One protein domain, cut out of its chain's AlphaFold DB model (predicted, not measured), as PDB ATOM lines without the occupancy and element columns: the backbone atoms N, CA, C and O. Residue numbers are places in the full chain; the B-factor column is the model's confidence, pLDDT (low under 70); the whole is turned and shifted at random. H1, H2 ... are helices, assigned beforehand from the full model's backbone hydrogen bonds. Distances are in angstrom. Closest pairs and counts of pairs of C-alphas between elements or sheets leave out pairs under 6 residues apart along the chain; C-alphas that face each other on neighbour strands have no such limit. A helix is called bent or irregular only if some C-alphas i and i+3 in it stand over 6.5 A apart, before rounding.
ATOM      1  N   ALA A 512     -25.348 -38.981 -33.258       69.38
ATOM      2  CA  ALA A 512     -26.243 -38.100 -32.503       69.38
ATOM      3  C   ALA A 512     -25.502 -36.918 -31.848       69.38
ATOM      4  O   ALA A 512     -26.034 -35.812 -31.803       69.38
ATOM      5  N   ARG A 513     -24.256 -37.115 -31.383       71.44
ATOM      6  CA  ARG A 513     -23.401 -36.018 -30.898       71.44
ATOM      7  C   ARG A 513     -22.992 -35.066 -32.023       71.44
ATOM      8  O   ARG A 513     -23.043 -33.866 -31.810       71.44
ATOM      9  N   ALA A 514     -22.639 -35.567 -33.206       70.12
ATOM     10  CA  ALA A 514     -22.324 -34.722 -34.360       70.12
ATOM     11  C   ALA A 514     -23.552 -33.940 -34.867       70.12
ATOM     12  O   ALA A 514     -23.425 -32.783 -35.255       70.12
ATOM     13  N   LEU A 515     -24.747 -34.541 -34.810       67.69
ATOM     14  CA  LEU A 515     -26.004 -33.860 -35.119       67.69
ATOM     15  C   LEU A 515     -26.341 -32.787 -34.069       67.69
ATOM     16  O   LEU A 515     -26.702 -31.679 -34.441       67.69
ATOM     17  N   LYS A 516     -26.154 -33.072 -32.771       70.50
ATOM     18  CA  LYS A 516     -26.321 -32.082 -31.692       70.50
ATOM     19  C   LYS A 516     -25.372 -30.887 -31.859       70.50
ATOM     20  O   LYS A 516     -25.798 -29.767 -31.614       70.50
ATOM     21  N   ASP A 517     -24.136 -31.116 -32.308       66.88
ATOM     22  CA  ASP A 517     -23.141 -30.059 -32.569       66.88
ATOM     23  C   ASP A 517     -23.437 -29.249 -33.836       66.88
ATOM     24  O   ASP A 517     -23.085 -28.074 -33.886       66.88
ATOM     25  N   LYS A 518     -24.067 -29.861 -34.848       70.69
ATOM     26  CA  LYS A 518     -24.595 -29.153 -36.023       70.69
ATOM     27  C   LYS A 518     -25.762 -28.258 -35.622       70.69
ATOM     28  O   LYS A 518     -25.658 -27.050 -35.780       70.69
ATOM     29  N   ILE A 519     -26.790 -28.837 -34.995       71.88
ATOM     30  CA  ILE A 519     -27.965 -28.105 -34.507       71.88
ATOM     31  C   ILE A 519     -27.523 -26.942 -33.610       71.88
ATOM     32  O   ILE A 519     -27.891 -25.814 -33.885       71.88
ATOM     33  N   ALA A 520     -26.655 -27.163 -32.617       65.50
ATOM     34  CA  ALA A 520     -26.195 -26.102 -31.710       65.50
ATOM     35  C   ALA A 520     -25.275 -25.031 -32.345       65.50
ATOM     36  O   ALA A 520     -24.955 -24.053 -31.676       65.50
ATOM     37  N   ALA A 521     -24.825 -25.209 -33.592       64.19
ATOM     38  CA  ALA A 521     -24.133 -24.178 -34.371       64.19
ATOM     39  C   ALA A 521     -25.062 -23.471 -35.381       64.19
ATOM     40  O   ALA A 521     -24.740 -22.383 -35.853       64.19
ATOM     41  N   GLU A 522     -26.193 -24.099 -35.708       64.50
ATOM     42  CA  GLU A 522     -27.177 -23.679 -36.710       64.50
ATOM     43  C   GLU A 522     -28.353 -22.925 -36.060       64.50
ATOM     44  O   GLU A 522     -28.763 -21.882 -36.560       64.50
ATOM     45  N   THR A 523     -28.834 -23.380 -34.895       69.19
ATOM     46  CA  THR A 523     -29.861 -22.706 -34.084       69.19
ATOM     47  C   THR A 523     -29.250 -21.564 -33.273       69.19
ATOM     48  O   THR A 523     -28.570 -21.800 -32.268       69.19
ATOM     49  N   VAL A 524     -29.511 -20.327 -33.688       73.00
ATOM     50  CA  VAL A 524     -29.029 -19.112 -33.020       73.00
ATOM     51  C   VAL A 524     -29.998 -18.702 -31.904       73.00
ATOM     52  O   VAL A 524     -31.019 -18.061 -32.135       73.00
ATOM     53  N   ASP A 525     -29.669 -19.094 -30.675       77.19
ATOM     54  CA  ASP A 525     -30.426 -18.759 -29.464       77.19
ATOM     55  C   ASP A 525     -29.943 -17.420 -28.871       77.19
ATOM     56  O   ASP A 525     -28.856 -17.326 -28.292       77.19
ATOM     57  N   PHE A 526     -30.759 -16.373 -29.022       74.75
ATOM     58  CA  PHE A 526     -30.479 -15.020 -28.525       74.75
ATOM     59  C   PHE A 526     -30.463 -14.890 -26.996       74.75
ATOM     60  O   PHE A 526     -29.915 -13.910 -26.486       74.75
ATOM     61  N   GLU A 527     -31.067 -15.813 -26.246       76.56
ATOM     62  CA  GLU A 527     -30.993 -15.799 -24.784       76.56
ATOM     63  C   GLU A 527     -29.691 -16.452 -24.318       76.56
ATOM     64  O   GLU A 527     -28.955 -15.853 -23.531       76.56
ATOM     65  N   LEU A 528     -29.332 -17.595 -24.909       81.38
ATOM     66  CA  LEU A 528     -28.057 -18.265 -24.654       81.38
ATOM     67  C   LEU A 528     -26.846 -17.399 -25.040       81.38
ATOM     68  O   LEU A 528     -25.857 -17.403 -24.315       81.38
ATOM     69  N   MET A 529     -26.908 -16.640 -26.142       80.56
ATOM     70  CA  MET A 529     -25.800 -15.772 -26.576       80.56
ATOM     71  C   MET A 529     -25.485 -14.621 -25.613       80.56
ATOM     72  O   MET A 529     -24.347 -14.156 -25.602       80.56
ATOM     73  N   LYS A 530     -26.437 -14.170 -24.782       83.12
ATOM     74  CA  LYS A 530     -26.171 -13.130 -23.768       83.12
ATOM     75  C   LYS A 530     -25.122 -13.591 -22.752       83.12
ATOM     76  O   LYS A 530     -24.329 -12.778 -22.289       83.12
ATOM     77  N   ASP A 531     -25.089 -14.890 -22.455       87.31
ATOM     78  CA  ASP A 531     -24.037 -15.537 -21.675       87.31
ATOM     79  C   ASP A 531     -23.026 -16.202 -22.619       87.31
ATOM     80  O   ASP A 531     -23.131 -17.381 -22.979       87.31
ATOM     81  N   VAL A 532     -21.999 -15.436 -22.992       86.06
ATOM     82  CA  VAL A 532     -20.897 -15.885 -23.860       86.06
ATOM     83  C   VAL A 532     -20.254 -17.182 -23.343       86.06
ATOM     84  O   VAL A 532     -19.864 -18.035 -24.140       86.06
ATOM     85  N   THR A 533     -20.202 -17.403 -22.027       88.88
ATOM     86  CA  THR A 533     -19.613 -18.616 -21.441       88.88
ATOM     87  C   THR A 533     -20.511 -19.844 -21.628       88.88
ATOM     88  O   THR A 533     -20.017 -20.924 -21.972       88.88
ATOM     89  N   ASN A 534     -21.829 -19.718 -21.453       87.44
ATOM     90  CA  ASN A 534     -22.769 -20.813 -21.715       87.44
ATOM     91  C   ASN A 534     -22.977 -21.071 -23.220       87.44
ATOM     92  O   ASN A 534     -23.069 -22.235 -23.629       87.44
ATOM     93  N   TRP A 535     -22.915 -20.038 -24.062       89.25
ATOM     94  CA  TRP A 535     -22.843 -20.167 -25.520       89.25
ATOM     95  C   TRP A 535     -21.576 -20.918 -25.973       89.25
ATOM     96  O   TRP A 535     -21.655 -21.921 -26.685       89.25
ATOM     97  N   LEU A 536     -20.396 -20.558 -25.456       90.19
ATOM     98  CA  LEU A 536     -19.163 -21.314 -25.709       90.19
ATOM     99  C   LEU A 536     -19.221 -22.747 -25.140       90.19
ATOM    100  O   LEU A 536     -18.565 -23.647 -25.680       90.19
ATOM    101  N   ARG A 537     -20.023 -23.021 -24.099       88.81
ATOM    102  CA  ARG A 537     -20.287 -24.398 -23.638       88.81
ATOM    103  C   ARG A 537     -21.098 -25.210 -24.650       88.81
ATOM    104  O   ARG A 537     -20.681 -26.339 -24.928       88.81
ATOM    105  N   SER A 538     -22.166 -24.674 -25.252       87.50
ATOM    106  CA  SER A 538     -22.946 -25.402 -26.276       87.50
ATOM    107  C   SER A 538     -22.101 -25.715 -27.522       87.50
ATOM    108  O   SER A 538     -22.099 -26.848 -28.008       87.50
ATOM    109  N   LEU A 539     -21.263 -24.761 -27.944       88.25
ATOM    110  CA  LEU A 539     -20.316 -24.897 -29.055       88.25
ATOM    111  C   LEU A 539     -19.107 -25.806 -28.748       88.25
ATOM    112  O   LEU A 539     -18.309 -26.080 -29.650       88.25
ATOM    113  N   ARG A 540     -18.951 -26.283 -27.502       90.69
ATOM    114  CA  ARG A 540     -17.773 -27.019 -26.985       90.69
ATOM    115  C   ARG A 540     -16.444 -26.253 -27.100       90.69
ATOM    116  O   ARG A 540     -15.382 -26.859 -27.210       90.69
ATOM    117  N   LEU A 541     -16.506 -24.924 -27.049       91.00
ATOM    118  CA  LEU A 541     -15.363 -24.009 -27.117       91.00
ATOM    119  C   LEU A 541     -15.053 -23.310 -25.782       91.00
ATOM    120  O   LEU A 541     -14.121 -22.521 -25.723       91.00
ATOM    121  N   HIS A 542     -15.751 -23.660 -24.696       90.25
ATOM    122  CA  HIS A 542     -15.573 -23.122 -23.335       90.25
ATOM    123  C   HIS A 542     -14.137 -23.155 -22.774       90.25
ATOM    124  O   HIS A 542     -13.852 -22.436 -21.822       90.25
ATOM    125  N   LYS A 543     -13.206 -23.926 -23.361       89.69
ATOM    126  CA  LYS A 543     -11.763 -23.798 -23.074       89.69
ATOM    127  C   LYS A 543     -11.263 -22.357 -23.291       89.69
ATOM    128  O   LYS A 543     -10.356 -21.915 -22.600       89.69
ATOM    129  N   TYR A 544     -11.860 -21.646 -24.245       91.06
ATOM    130  CA  TYR A 544     -11.513 -20.281 -24.626       91.06
ATOM    131  C   TYR A 544     -12.387 -19.217 -23.946       91.06
ATOM    132  O   TYR A 544     -12.256 -18.056 -24.304       91.06
ATOM    133  N   SER A 545     -13.241 -19.556 -22.964       88.62
ATOM    134  CA  SER A 545     -14.013 -18.537 -22.220       88.62
ATOM    135  C   SER A 545     -13.152 -17.382 -21.685       88.62
ATOM    136  O   SER A 545     -13.553 -16.245 -21.893       88.62
ATOM    137  N   PRO A 546     -11.951 -17.612 -21.105       89.44
ATOM    138  CA  PRO A 546     -11.092 -16.519 -20.636       89.44
ATOM    139  C   PRO A 546     -10.583 -15.566 -21.733       89.44
ATOM    140  O   PRO A 546     -10.124 -14.480 -21.410       89.44
ATOM    141  N   ALA A 547     -10.654 -15.952 -23.014       88.12
ATOM    142  CA  ALA A 547     -10.320 -15.084 -24.150       88.12
ATOM    143  C   ALA A 547     -11.472 -14.137 -24.540       88.12
ATOM    144  O   ALA A 547     -11.268 -13.197 -25.303       88.12
ATOM    145  N   PHE A 548     -12.685 -14.397 -24.043       86.00
ATOM    146  CA  PHE A 548     -13.901 -13.640 -24.350       86.00
ATOM    147  C   PHE A 548     -14.618 -13.145 -23.085       86.00
ATOM    148  O   PHE A 548     -15.763 -12.701 -23.157       86.00
ATOM    149  N   ASP A 549     -13.966 -13.240 -21.925       85.00
ATOM    150  CA  ASP A 549     -14.511 -12.758 -20.660       85.00
ATOM    151  C   ASP A 549     -14.549 -11.220 -20.649       85.00
ATOM    152  O   ASP A 549     -13.689 -10.557 -21.230       85.00
ATOM    153  N   GLY A 550     -15.593 -10.648 -20.055       80.88
ATOM    154  CA  GLY A 550     -15.883  -9.209 -20.113       80.88
ATOM    155  C   GLY A 550     -16.324  -8.647 -21.480       80.88
ATOM    156  O   GLY A 550     -16.760  -7.498 -21.526       80.88
ATOM    157  N   LEU A 551     -16.270  -9.413 -22.580       84.56
ATOM    158  CA  LEU A 551     -16.775  -8.980 -23.892       84.56
ATOM    159  C   LEU A 551     -18.266  -9.304 -24.054       84.56
ATOM    160  O   LEU A 551     -18.710 -10.417 -23.771       84.56
ATOM    161  N   VAL A 552     -19.048  -8.364 -24.594       88.06
ATOM    162  CA  VAL A 552     -20.435  -8.660 -25.003       88.06
ATOM    163  C   VAL A 552     -20.454  -9.430 -26.323       88.06
ATOM    164  O   VAL A 552     -19.636  -9.185 -27.212       88.06
ATOM    165  N   TRP A 553     -21.425 -10.330 -26.499       87.06
ATOM    166  CA  TRP A 553     -21.522 -11.195 -27.685       87.06
ATOM    167  C   TRP A 553     -21.519 -10.427 -29.018       87.06
ATOM    168  O   TRP A 553     -20.938 -10.900 -29.991       87.06
ATOM    169  N   GLN A 554     -22.084  -9.213 -29.050       89.44
ATOM    170  CA  GLN A 554     -22.068  -8.323 -30.219       89.44
ATOM    171  C   GLN A 554     -20.641  -7.944 -30.652       89.44
ATOM    172  O   GLN A 554     -20.382  -7.836 -31.848       89.44
ATOM    173  N   GLN A 555     -19.711  -7.770 -29.706       87.31
ATOM    174  CA  GLN A 555     -18.291  -7.526 -29.984       87.31
ATOM    175  C   GLN A 555     -17.590  -8.823 -30.389       87.31
ATOM    176  O   GLN A 555     -16.877  -8.834 -31.387       87.31
ATOM    177  N   VAL A 556     -17.842  -9.924 -29.667       88.88
ATOM    178  CA  VAL A 556     -17.249 -11.246 -29.950       88.88
ATOM    179  C   VAL A 556     -17.528 -11.684 -31.392       88.88
ATOM    180  O   VAL A 556     -16.610 -12.089 -32.096       88.88
ATOM    181  N   VAL A 557     -18.767 -11.516 -31.863       89.50
ATOM    182  CA  VAL A 557     -19.203 -11.840 -33.236       89.50
ATOM    183  C   VAL A 557     -18.530 -10.967 -34.313       89.50
ATOM    184  O   VAL A 557     -18.487 -11.364 -35.474       89.50
ATOM    185  N   GLN A 558     -17.963  -9.813 -33.949       87.50
ATOM    186  CA  GLN A 558     -17.238  -8.912 -34.859       87.50
ATOM    187  C   GLN A 558     -15.707  -9.100 -34.831       87.50
ATOM    188  O   GLN A 558     -15.003  -8.425 -35.581       87.50
ATOM    189  N   MET A 559     -15.167 -10.003 -34.002       86.75
ATOM    190  CA  MET A 559     -13.718 -10.224 -33.902       86.75
ATOM    191  C   MET A 559     -13.149 -10.941 -35.133       86.75
ATOM    192  O   MET A 559     -13.649 -11.990 -35.548       86.75
ATOM    193  N   THR A 560     -12.043 -10.423 -35.677       91.94
ATOM    194  CA  THR A 560     -11.316 -11.072 -36.780       91.94
ATOM    195  C   THR A 560     -10.487 -12.273 -36.297       91.94
ATOM    196  O   THR A 560     -10.311 -12.484 -35.092       91.94
ATOM    197  N   ASP A 561      -9.931 -13.069 -37.225       93.25
ATOM    198  CA  ASP A 561      -9.019 -14.178 -36.880       93.25
ATOM    199  C   ASP A 561      -7.803 -13.689 -36.069       93.25
ATOM    200  O   ASP A 561      -7.390 -14.355 -35.118       93.25
ATOM    201  N   GLU A 562      -7.293 -12.495 -36.384       92.19
ATOM    202  CA  GLU A 562      -6.166 -11.853 -35.698       92.19
ATOM    203  C   GLU A 562      -6.539 -11.343 -34.301       92.19
ATOM    204  O   GLU A 562      -5.752 -11.469 -33.361       92.19
ATOM    205  N   ASP A 563      -7.751 -10.814 -34.117       91.31
ATOM    206  CA  ASP A 563      -8.214 -10.369 -32.796       91.31
ATOM    207  C   ASP A 563      -8.472 -11.563 -31.871       91.31
ATOM    208  O   ASP A 563      -8.090 -11.536 -30.702       91.31
ATOM    209  N   MET A 564      -9.029 -12.658 -32.403       91.69
ATOM    210  CA  MET A 564      -9.147 -13.925 -31.674       91.69
ATOM    211  C   MET A 564      -7.784 -14.563 -31.372       91.69
ATOM    212  O   MET A 564      -7.619 -15.184 -30.321       91.69
ATOM    213  N   LEU A 565      -6.795 -14.424 -32.261       92.62
ATOM    214  CA  LEU A 565      -5.420 -14.857 -32.002       92.62
ATOM    215  C   LEU A 565      -4.822 -14.043 -30.845       92.62
ATOM    216  O   LEU A 565      -4.323 -14.640 -29.887       92.62
ATOM    217  N   ARG A 566      -4.951 -12.709 -30.884       91.69
ATOM    218  CA  ARG A 566      -4.487 -11.780 -29.838       91.69
ATOM    219  C   ARG A 566      -5.161 -12.023 -28.486       91.69
ATOM    220  O   ARG A 566      -4.498 -11.926 -27.460       91.69
ATOM    221  N   ALA A 567      -6.440 -12.396 -28.486       86.38
ATOM    222  CA  ALA A 567      -7.201 -12.751 -27.289       86.38
ATOM    223  C   ALA A 567      -6.815 -14.114 -26.667       86.38
ATOM    224  O   ALA A 567      -7.252 -14.431 -25.564       86.38
ATOM    225  N   GLY A 568      -5.998 -14.934 -27.342       89.88
ATOM    226  CA  GLY A 568      -5.521 -16.222 -26.818       89.88
ATOM    227  C   GLY A 568      -6.169 -17.467 -27.436       89.88
ATOM    228  O   GLY A 568      -5.978 -18.579 -26.941       89.88
ATOM    229  N   VAL A 569      -6.898 -17.349 -28.551       91.50
ATOM    230  CA  VAL A 569      -7.382 -18.515 -29.312       91.50
ATOM    231  C   VAL A 569      -6.284 -19.006 -30.266       91.50
ATOM    232  O   VAL A 569      -6.377 -18.920 -31.493       91.50
ATOM    233  N   ASN A 570      -5.203 -19.555 -29.700       91.69
ATOM    234  CA  ASN A 570      -4.025 -19.964 -30.478       91.69
ATOM    235  C   ASN A 570      -4.326 -21.057 -31.524       91.69
ATOM    236  O   ASN A 570      -3.616 -21.159 -32.523       91.69
ATOM    237  N   THR A 571      -5.359 -21.889 -31.323       94.75
ATOM    238  CA  THR A 571      -5.647 -23.003 -32.245       94.75
ATOM    239  C   THR A 571      -6.479 -22.555 -33.451       94.75
ATOM    240  O   THR A 571      -7.643 -22.172 -33.326       94.75
ATOM    241  N   LEU A 572      -5.897 -22.691 -34.646       91.25
ATOM    242  CA  LEU A 572      -6.524 -22.352 -35.930       91.25
ATOM    243  C   LEU A 572      -7.881 -23.053 -36.143       91.25
ATOM    244  O   LEU A 572      -8.806 -22.472 -36.703       91.25
ATOM    245  N   GLY A 573      -8.027 -24.293 -35.661       92.62
ATOM    246  CA  GLY A 573      -9.285 -25.043 -35.734       92.62
ATOM    247  C   GLY A 573     -10.414 -24.458 -34.874       92.62
ATOM    248  O   GLY A 573     -11.575 -24.559 -35.262       92.62
ATOM    249  N   ALA A 574     -10.094 -23.816 -33.744       93.25
ATOM    250  CA  ALA A 574     -11.091 -23.130 -32.926       93.25
ATOM    251  C   ALA A 574     -11.519 -21.805 -33.567       93.25
ATOM    252  O   ALA A 574     -12.717 -21.583 -33.710       93.25
ATOM    253  N   ARG A 575     -10.574 -20.978 -34.037       94.62
ATOM    254  CA  ARG A 575     -10.909 -19.703 -34.700       94.62
ATOM    255  C   ARG A 575     -11.718 -19.908 -35.982       94.62
ATOM    256  O   ARG A 575     -12.784 -19.324 -36.127       94.62
ATOM    257  N   ARG A 576     -11.324 -20.860 -36.840       93.56
ATOM    258  CA  ARG A 576     -12.112 -21.265 -38.024       93.56
ATOM    259  C   ARG A 576     -13.506 -21.814 -37.688       93.56
ATOM    260  O   ARG A 576     -14.383 -21.771 -38.547       93.56
ATOM    261  N   LYS A 577     -13.726 -22.351 -36.479       92.00
ATOM    262  CA  LYS A 577     -15.070 -22.725 -36.005       92.00
ATOM    263  C   LYS A 577     -15.847 -21.498 -35.520       92.00
ATOM    264  O   LYS A 577     -17.024 -21.392 -35.843       92.00
ATOM    265  N   LEU A 578     -15.200 -20.594 -34.784       91.12
ATOM    266  CA  LEU A 578     -15.797 -19.350 -34.294       91.12
ATOM    267  C   LEU A 578     -16.252 -18.454 -35.448       91.12
ATOM    268  O   LEU A 578     -17.430 -18.135 -35.485       91.12
ATOM    269  N   LEU A 579     -15.398 -18.180 -36.443       92.88
ATOM    270  CA  LEU A 579     -15.758 -17.390 -37.633       92.88
ATOM    271  C   LEU A 579     -17.045 -17.898 -38.303       92.88
ATOM    272  O   LEU A 579     -17.959 -17.121 -38.535       92.88
ATOM    273  N   LYS A 580     -17.180 -19.215 -38.510       91.94
ATOM    274  CA  LYS A 580     -18.390 -19.809 -39.111       91.94
ATOM    275  C   LYS A 580     -19.639 -19.702 -38.237       91.94
ATOM    276  O   LYS A 580     -20.747 -19.648 -38.759       91.94
ATOM    277  N   VAL A 581     -19.479 -19.694 -36.914       90.56
ATOM    278  CA  VAL A 581     -20.587 -19.420 -35.991       90.56
ATOM    279  C   VAL A 581     -20.931 -17.929 -36.019       90.56
ATOM    280  O   VAL A 581     -22.107 -17.593 -36.054       90.56
ATOM    281  N   PHE A 582     -19.938 -17.042 -36.065       90.62
ATOM    282  CA  PHE A 582     -20.134 -15.594 -36.147       90.62
ATOM    283  C   PHE A 582     -20.826 -15.202 -37.459       90.62
ATOM    284  O   PHE A 582     -21.789 -14.449 -37.424       90.62
ATOM    285  N   GLU A 583     -20.431 -15.781 -38.597       89.50
ATOM    286  CA  GLU A 583     -21.116 -15.659 -39.893       89.50
ATOM    287  C   GLU A 583     -22.591 -16.090 -39.816       89.50
ATOM    288  O   GLU A 583     -23.462 -15.407 -40.360       89.50
ATOM    289  N   ASN A 584     -22.890 -17.199 -39.125       87.88
ATOM    290  CA  ASN A 584     -24.265 -17.676 -38.948       87.88
ATOM    291  C   ASN A 584     -25.080 -16.756 -38.020       87.88
ATOM    292  O   ASN A 584     -26.237 -16.460 -38.305       87.88
ATOM    293  N   VAL A 585     -24.470 -16.253 -36.942       86.62
ATOM    294  CA  VAL A 585     -25.107 -15.302 -36.018       86.62
ATOM    295  C   VAL A 585     -25.339 -13.947 -36.683       86.62
ATOM    296  O   VAL A 585     -26.439 -13.425 -36.568       86.62
ATOM    297  N   MET A 586     -24.368 -13.395 -37.418       84.75
ATOM    298  CA  MET A 586     -24.543 -12.141 -38.166       84.75
ATOM    299  C   MET A 586     -25.695 -12.252 -39.161       84.75
ATOM    300  O   MET A 586     -26.569 -11.392 -39.156       84.75
ATOM    301  N   ARG A 587     -25.754 -13.348 -39.929       85.88
ATOM    302  CA  ARG A 587     -26.868 -13.623 -40.842       85.88
ATOM    303  C   ARG A 587     -28.208 -13.662 -40.111       85.88
ATOM    304  O   ARG A 587     -29.130 -12.969 -40.517       85.88
ATOM    305  N   HIS A 588     -28.302 -14.408 -39.012       81.56
ATOM    306  CA  HIS A 588     -29.532 -14.490 -38.225       81.56
ATOM    307  C   HIS A 588     -29.911 -13.141 -37.583       81.56
ATOM    308  O   HIS A 588     -31.093 -12.842 -37.432       81.56
ATOM    309  N   CYS A 589     -28.940 -12.298 -37.226       82.00
ATOM    310  CA  CYS A 589     -29.197 -10.939 -36.756       82.00
ATOM    311  C   CYS A 589     -29.695 -10.022 -37.881       82.00
ATOM    312  O   CYS A 589     -30.672  -9.311 -37.667       82.00
ATOM    313  N   ASP A 590     -29.078 -10.060 -39.068       81.12
ATOM    314  CA  ASP A 590     -29.530  -9.304 -40.244       81.12
ATOM    315  C   ASP A 590     -30.948  -9.754 -40.680       81.12
ATOM    316  O   ASP A 590     -31.792  -8.912 -40.975       81.12
ATOM    317  N   GLU A 591     -31.250 -11.059 -40.636       80.06
ATOM    318  CA  GLU A 591     -32.577 -11.636 -40.927       80.06
ATOM    319  C   GLU A 591     -33.655 -11.242 -39.897       80.06
ATOM    320  O   GLU A 591     -34.809 -11.031 -40.269       80.06
ATOM    321  N   ASN A 592     -33.298 -11.112 -38.613       73.88
ATOM    322  CA  ASN A 592     -34.218 -10.704 -37.539       73.88
ATOM    323  C   ASN A 592     -34.199  -9.185 -37.251       73.88
ATOM    324  O   ASN A 592     -34.833  -8.738 -36.295       73.88
ATOM    325  N   GLY A 593     -33.460  -8.379 -38.026       74.50
ATOM    326  CA  GLY A 593     -33.332  -6.930 -37.813       74.50
ATOM    327  C   GLY A 593     -32.641  -6.523 -36.499       74.50
ATOM    328  O   GLY A 593     -32.832  -5.406 -36.020       74.50
ATOM    329  N   VAL A 594     -31.857  -7.417 -35.890       75.12
ATOM    330  CA  VAL A 594     -31.173  -7.185 -34.610       75.12
ATOM    331  C   VAL A 594     -29.881  -6.407 -34.849       75.12
ATOM    332  O   VAL A 594     -28.932  -6.933 -35.426       75.12
ATOM    333  N   ASP A 595     -29.803  -5.171 -34.357       70.25
ATOM    334  CA  ASP A 595     -28.586  -4.363 -34.465       70.25
ATOM    335  C   ASP A 595     -27.470  -4.875 -33.532       70.25
ATOM    336  O   ASP A 595     -27.475  -4.687 -32.312       70.25
ATOM    337  N   TYR A 596     -26.477  -5.529 -34.132       74.94
ATOM    338  CA  TYR A 596     -25.220  -5.912 -33.488       74.94
ATOM    339  C   TYR A 596     -24.094  -4.890 -33.713       74.94
ATOM    340  O   TYR A 596     -23.080  -4.928 -33.014       74.94
ATOM    341  N   LYS A 597     -24.255  -3.965 -34.664       70.38
ATOM    342  CA  LYS A 597     -23.201  -3.080 -35.179       70.38
ATOM    343  C   LYS A 597     -22.974  -1.883 -34.242       70.38
ATOM    344  O   LYS A 597     -21.825  -1.560 -33.941       70.38
ATOM    345  N   ASN A 598     -24.034  -1.293 -33.677       58.44
ATOM    346  CA  ASN A 598     -23.915  -0.132 -32.775       58.44
ATOM    347  C   ASN A 598     -23.096  -0.395 -31.487       58.44
ATOM    348  O   ASN A 598     -22.398   0.496 -31.001       58.44
ATOM    349  N   ALA A 599     -23.119  -1.616 -30.942       56.06
ATOM    350  CA  ALA A 599     -22.432  -1.937 -29.682       56.06
ATOM    351  C   ALA A 599     -20.892  -1.978 -29.788       56.06
ATOM    352  O   ALA A 599     -20.195  -1.779 -28.789       56.06
ATOM    353  N   ALA A 600     -20.342  -2.214 -30.984       49.56
ATOM    354  CA  ALA A 600     -18.896  -2.180 -31.209       49.56
ATOM    355  C   ALA A 600     -18.364  -0.742 -31.310       49.56
ATOM    356  O   ALA A 600     -17.294  -0.448 -30.776       49.56
ATOM    357  N   ALA A 601     -19.132   0.176 -31.910       49.81
ATOM    358  CA  ALA A 601     -18.768   1.591 -32.004       49.81
ATOM    359  C   ALA A 601     -18.589   2.237 -30.615       49.81
ATOM    360  O   ALA A 601     -17.616   2.956 -30.388       49.81
ATOM    361  N   ALA A 602     -19.470   1.914 -29.660       49.59
ATOM    362  CA  ALA A 602     -19.370   2.388 -28.279       49.59
ATOM    363  C   ALA A 602     -18.078   1.921 -27.572       49.59
ATOM    364  O   ALA A 602     -17.447   2.695 -26.853       49.59
ATOM    365  N   ALA A 603     -17.645   0.679 -27.806       50.69
ATOM    366  CA  ALA A 603     -16.420   0.141 -27.210       50.69
ATOM    367  C   ALA A 603     -15.141   0.625 -27.914       50.69
ATOM    368  O   ALA A 603     -14.145   0.896 -27.247       50.69
ATOM    369  N   ALA A 604     -15.176   0.812 -29.236       51.81
ATOM    370  CA  ALA A 604     -14.089   1.451 -29.973       51.81
ATOM    371  C   ALA A 604     -13.871   2.903 -29.505       51.81
ATOM    372  O   ALA A 604     -12.729   3.321 -29.313       51.81
ATOM    373  N   ALA A 605     -14.953   3.644 -29.233       47.72
ATOM    374  CA  ALA A 605     -14.881   4.977 -28.635       47.72
ATOM    375  C   ALA A 605     -14.294   4.953 -27.210       47.72
ATOM    376  O   ALA A 605     -13.434   5.774 -26.891       47.72
ATOM    377  N   ALA A 606     -14.686   3.984 -26.373       48.06
ATOM    378  CA  ALA A 606     -14.122   3.814 -25.032       48.06
ATOM    379  C   ALA A 606     -12.616   3.481 -25.058       48.06
ATOM    380  O   ALA A 606     -11.850   4.031 -24.270       48.06
TER     381      ALA A 606
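Overview. This is residues 512 to 606 of the 654 residues of the protein "SAM domain-containing protein" of Lichtheimia ramosa (UniProt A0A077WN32). One long helix, H6, runs along one side of a small body of short helices: the hairpin of H2 and H3 makes the opposite side, H4 sits near the middle, and H5 packs on residues 575 to 579 of H6. The first and last helices reach to the two ends of the longest axis, H1 from the middle of H6, where it packs on residues 581 to 584, and H7 beyond H4. The printed part has 95 residues with seven named helices, H1 to H7 in chain order, and no named strand; the class is all helix, with 63 residues in the helices. The whole is compact, with a radius of gyration of the C-alphas of 12.9 A, and the C-alphas span 44 by 32 by 19 A.

Arrangement. H6, residues 572 to 591, is the longest helix. It touches H5, residues 561 to 566, with residues 575 to 579 alone; the closest C-alphas, those of Asp 561 and Arg 575, are 6.2 A apart. H5 and H6 stand at a steep tilt of 60 degrees and run opposite ways. H6 also touches H1, residues 512 to 522, with its residues 581 to 584 alone; the closest C-alphas, of Ala 521 and Val 581, are 6.2 A apart. H1 and H6 stand at a steep tilt of 53 degrees and run the same way. H4, residues 553 to 556, is near H6, with 8 pairs of C-alphas within 10 A. H2, residues 532 to 538, and H3, residues 542 to 547, form a helical hairpin: they touch at a shallow tilt of 18 degrees, opposite ways, and the closest C-alphas, of Leu 536 and His 542, are 4.7 A apart. H2 and H3 are both apart from H6. H2 is close to but not clearly touching H4, with the C-alphas of Val 532 and Trp 553 closest at 6.1 A. H1 and H2 are close but not clearly touching, with the C-alphas of Ala 520 and Ser 538 closest at 6.4 A. H3 and H5 are close but not clearly touching, with the C-alphas of Ala 547 and Met 564 closest at 7.7 A. H7, residues 598 to 606, touches H4; the closest C-alphas, of Gln 555 and Ala 600, are 5.5 A apart. In H1, H2 and H5 every O i to N i+4 pair is within hydrogen-bond range, against 15 of 16 in H6, 3 of 5 in H7 and 0 of 2 in H3, where 2 of 3 O i to N i+3 pairs are within range; H4 is too short for an O i to N i+4 pair.

Along the chain. H6 is 28.6 A from first to last C-alpha, from C-alpha 572 at (-6.524, -22.352, -35.930) to C-alpha 591 at (-32.577, -11.636, -40.927). H1 is 15.1 A long and begins with C-alpha 512 at (-26.243, -38.100, -32.503). H7 is 13.1 A long and ends with C-alpha 606 at (-14.122, 3.814, -25.032). H2 measures 10.0 A, H3 9.6 A, H5 8.7 A and H4 4.8 A. H3 is irregular: C-alphas 543 and 546 are 7.7 A apart.

Size, cuts and confidence. The two C-alphas farthest apart, those of Ala 512 and Ala 605, are 44.7 A from each other. The printed part runs from 512 to 606 without a cut. The links H2 to H3, H3 to H4, H4 to H5 and H5 to H6 are tight; H1 to H2, with 9 residues, and H6 to H7, with 6, are short, and no link is long. The mean pLDDT of the printed part is 81.0. It is under 70 at 16 residues, namely 512, 515, 517, 520 to 523 and 598 to 606; the mean of H7 is 51.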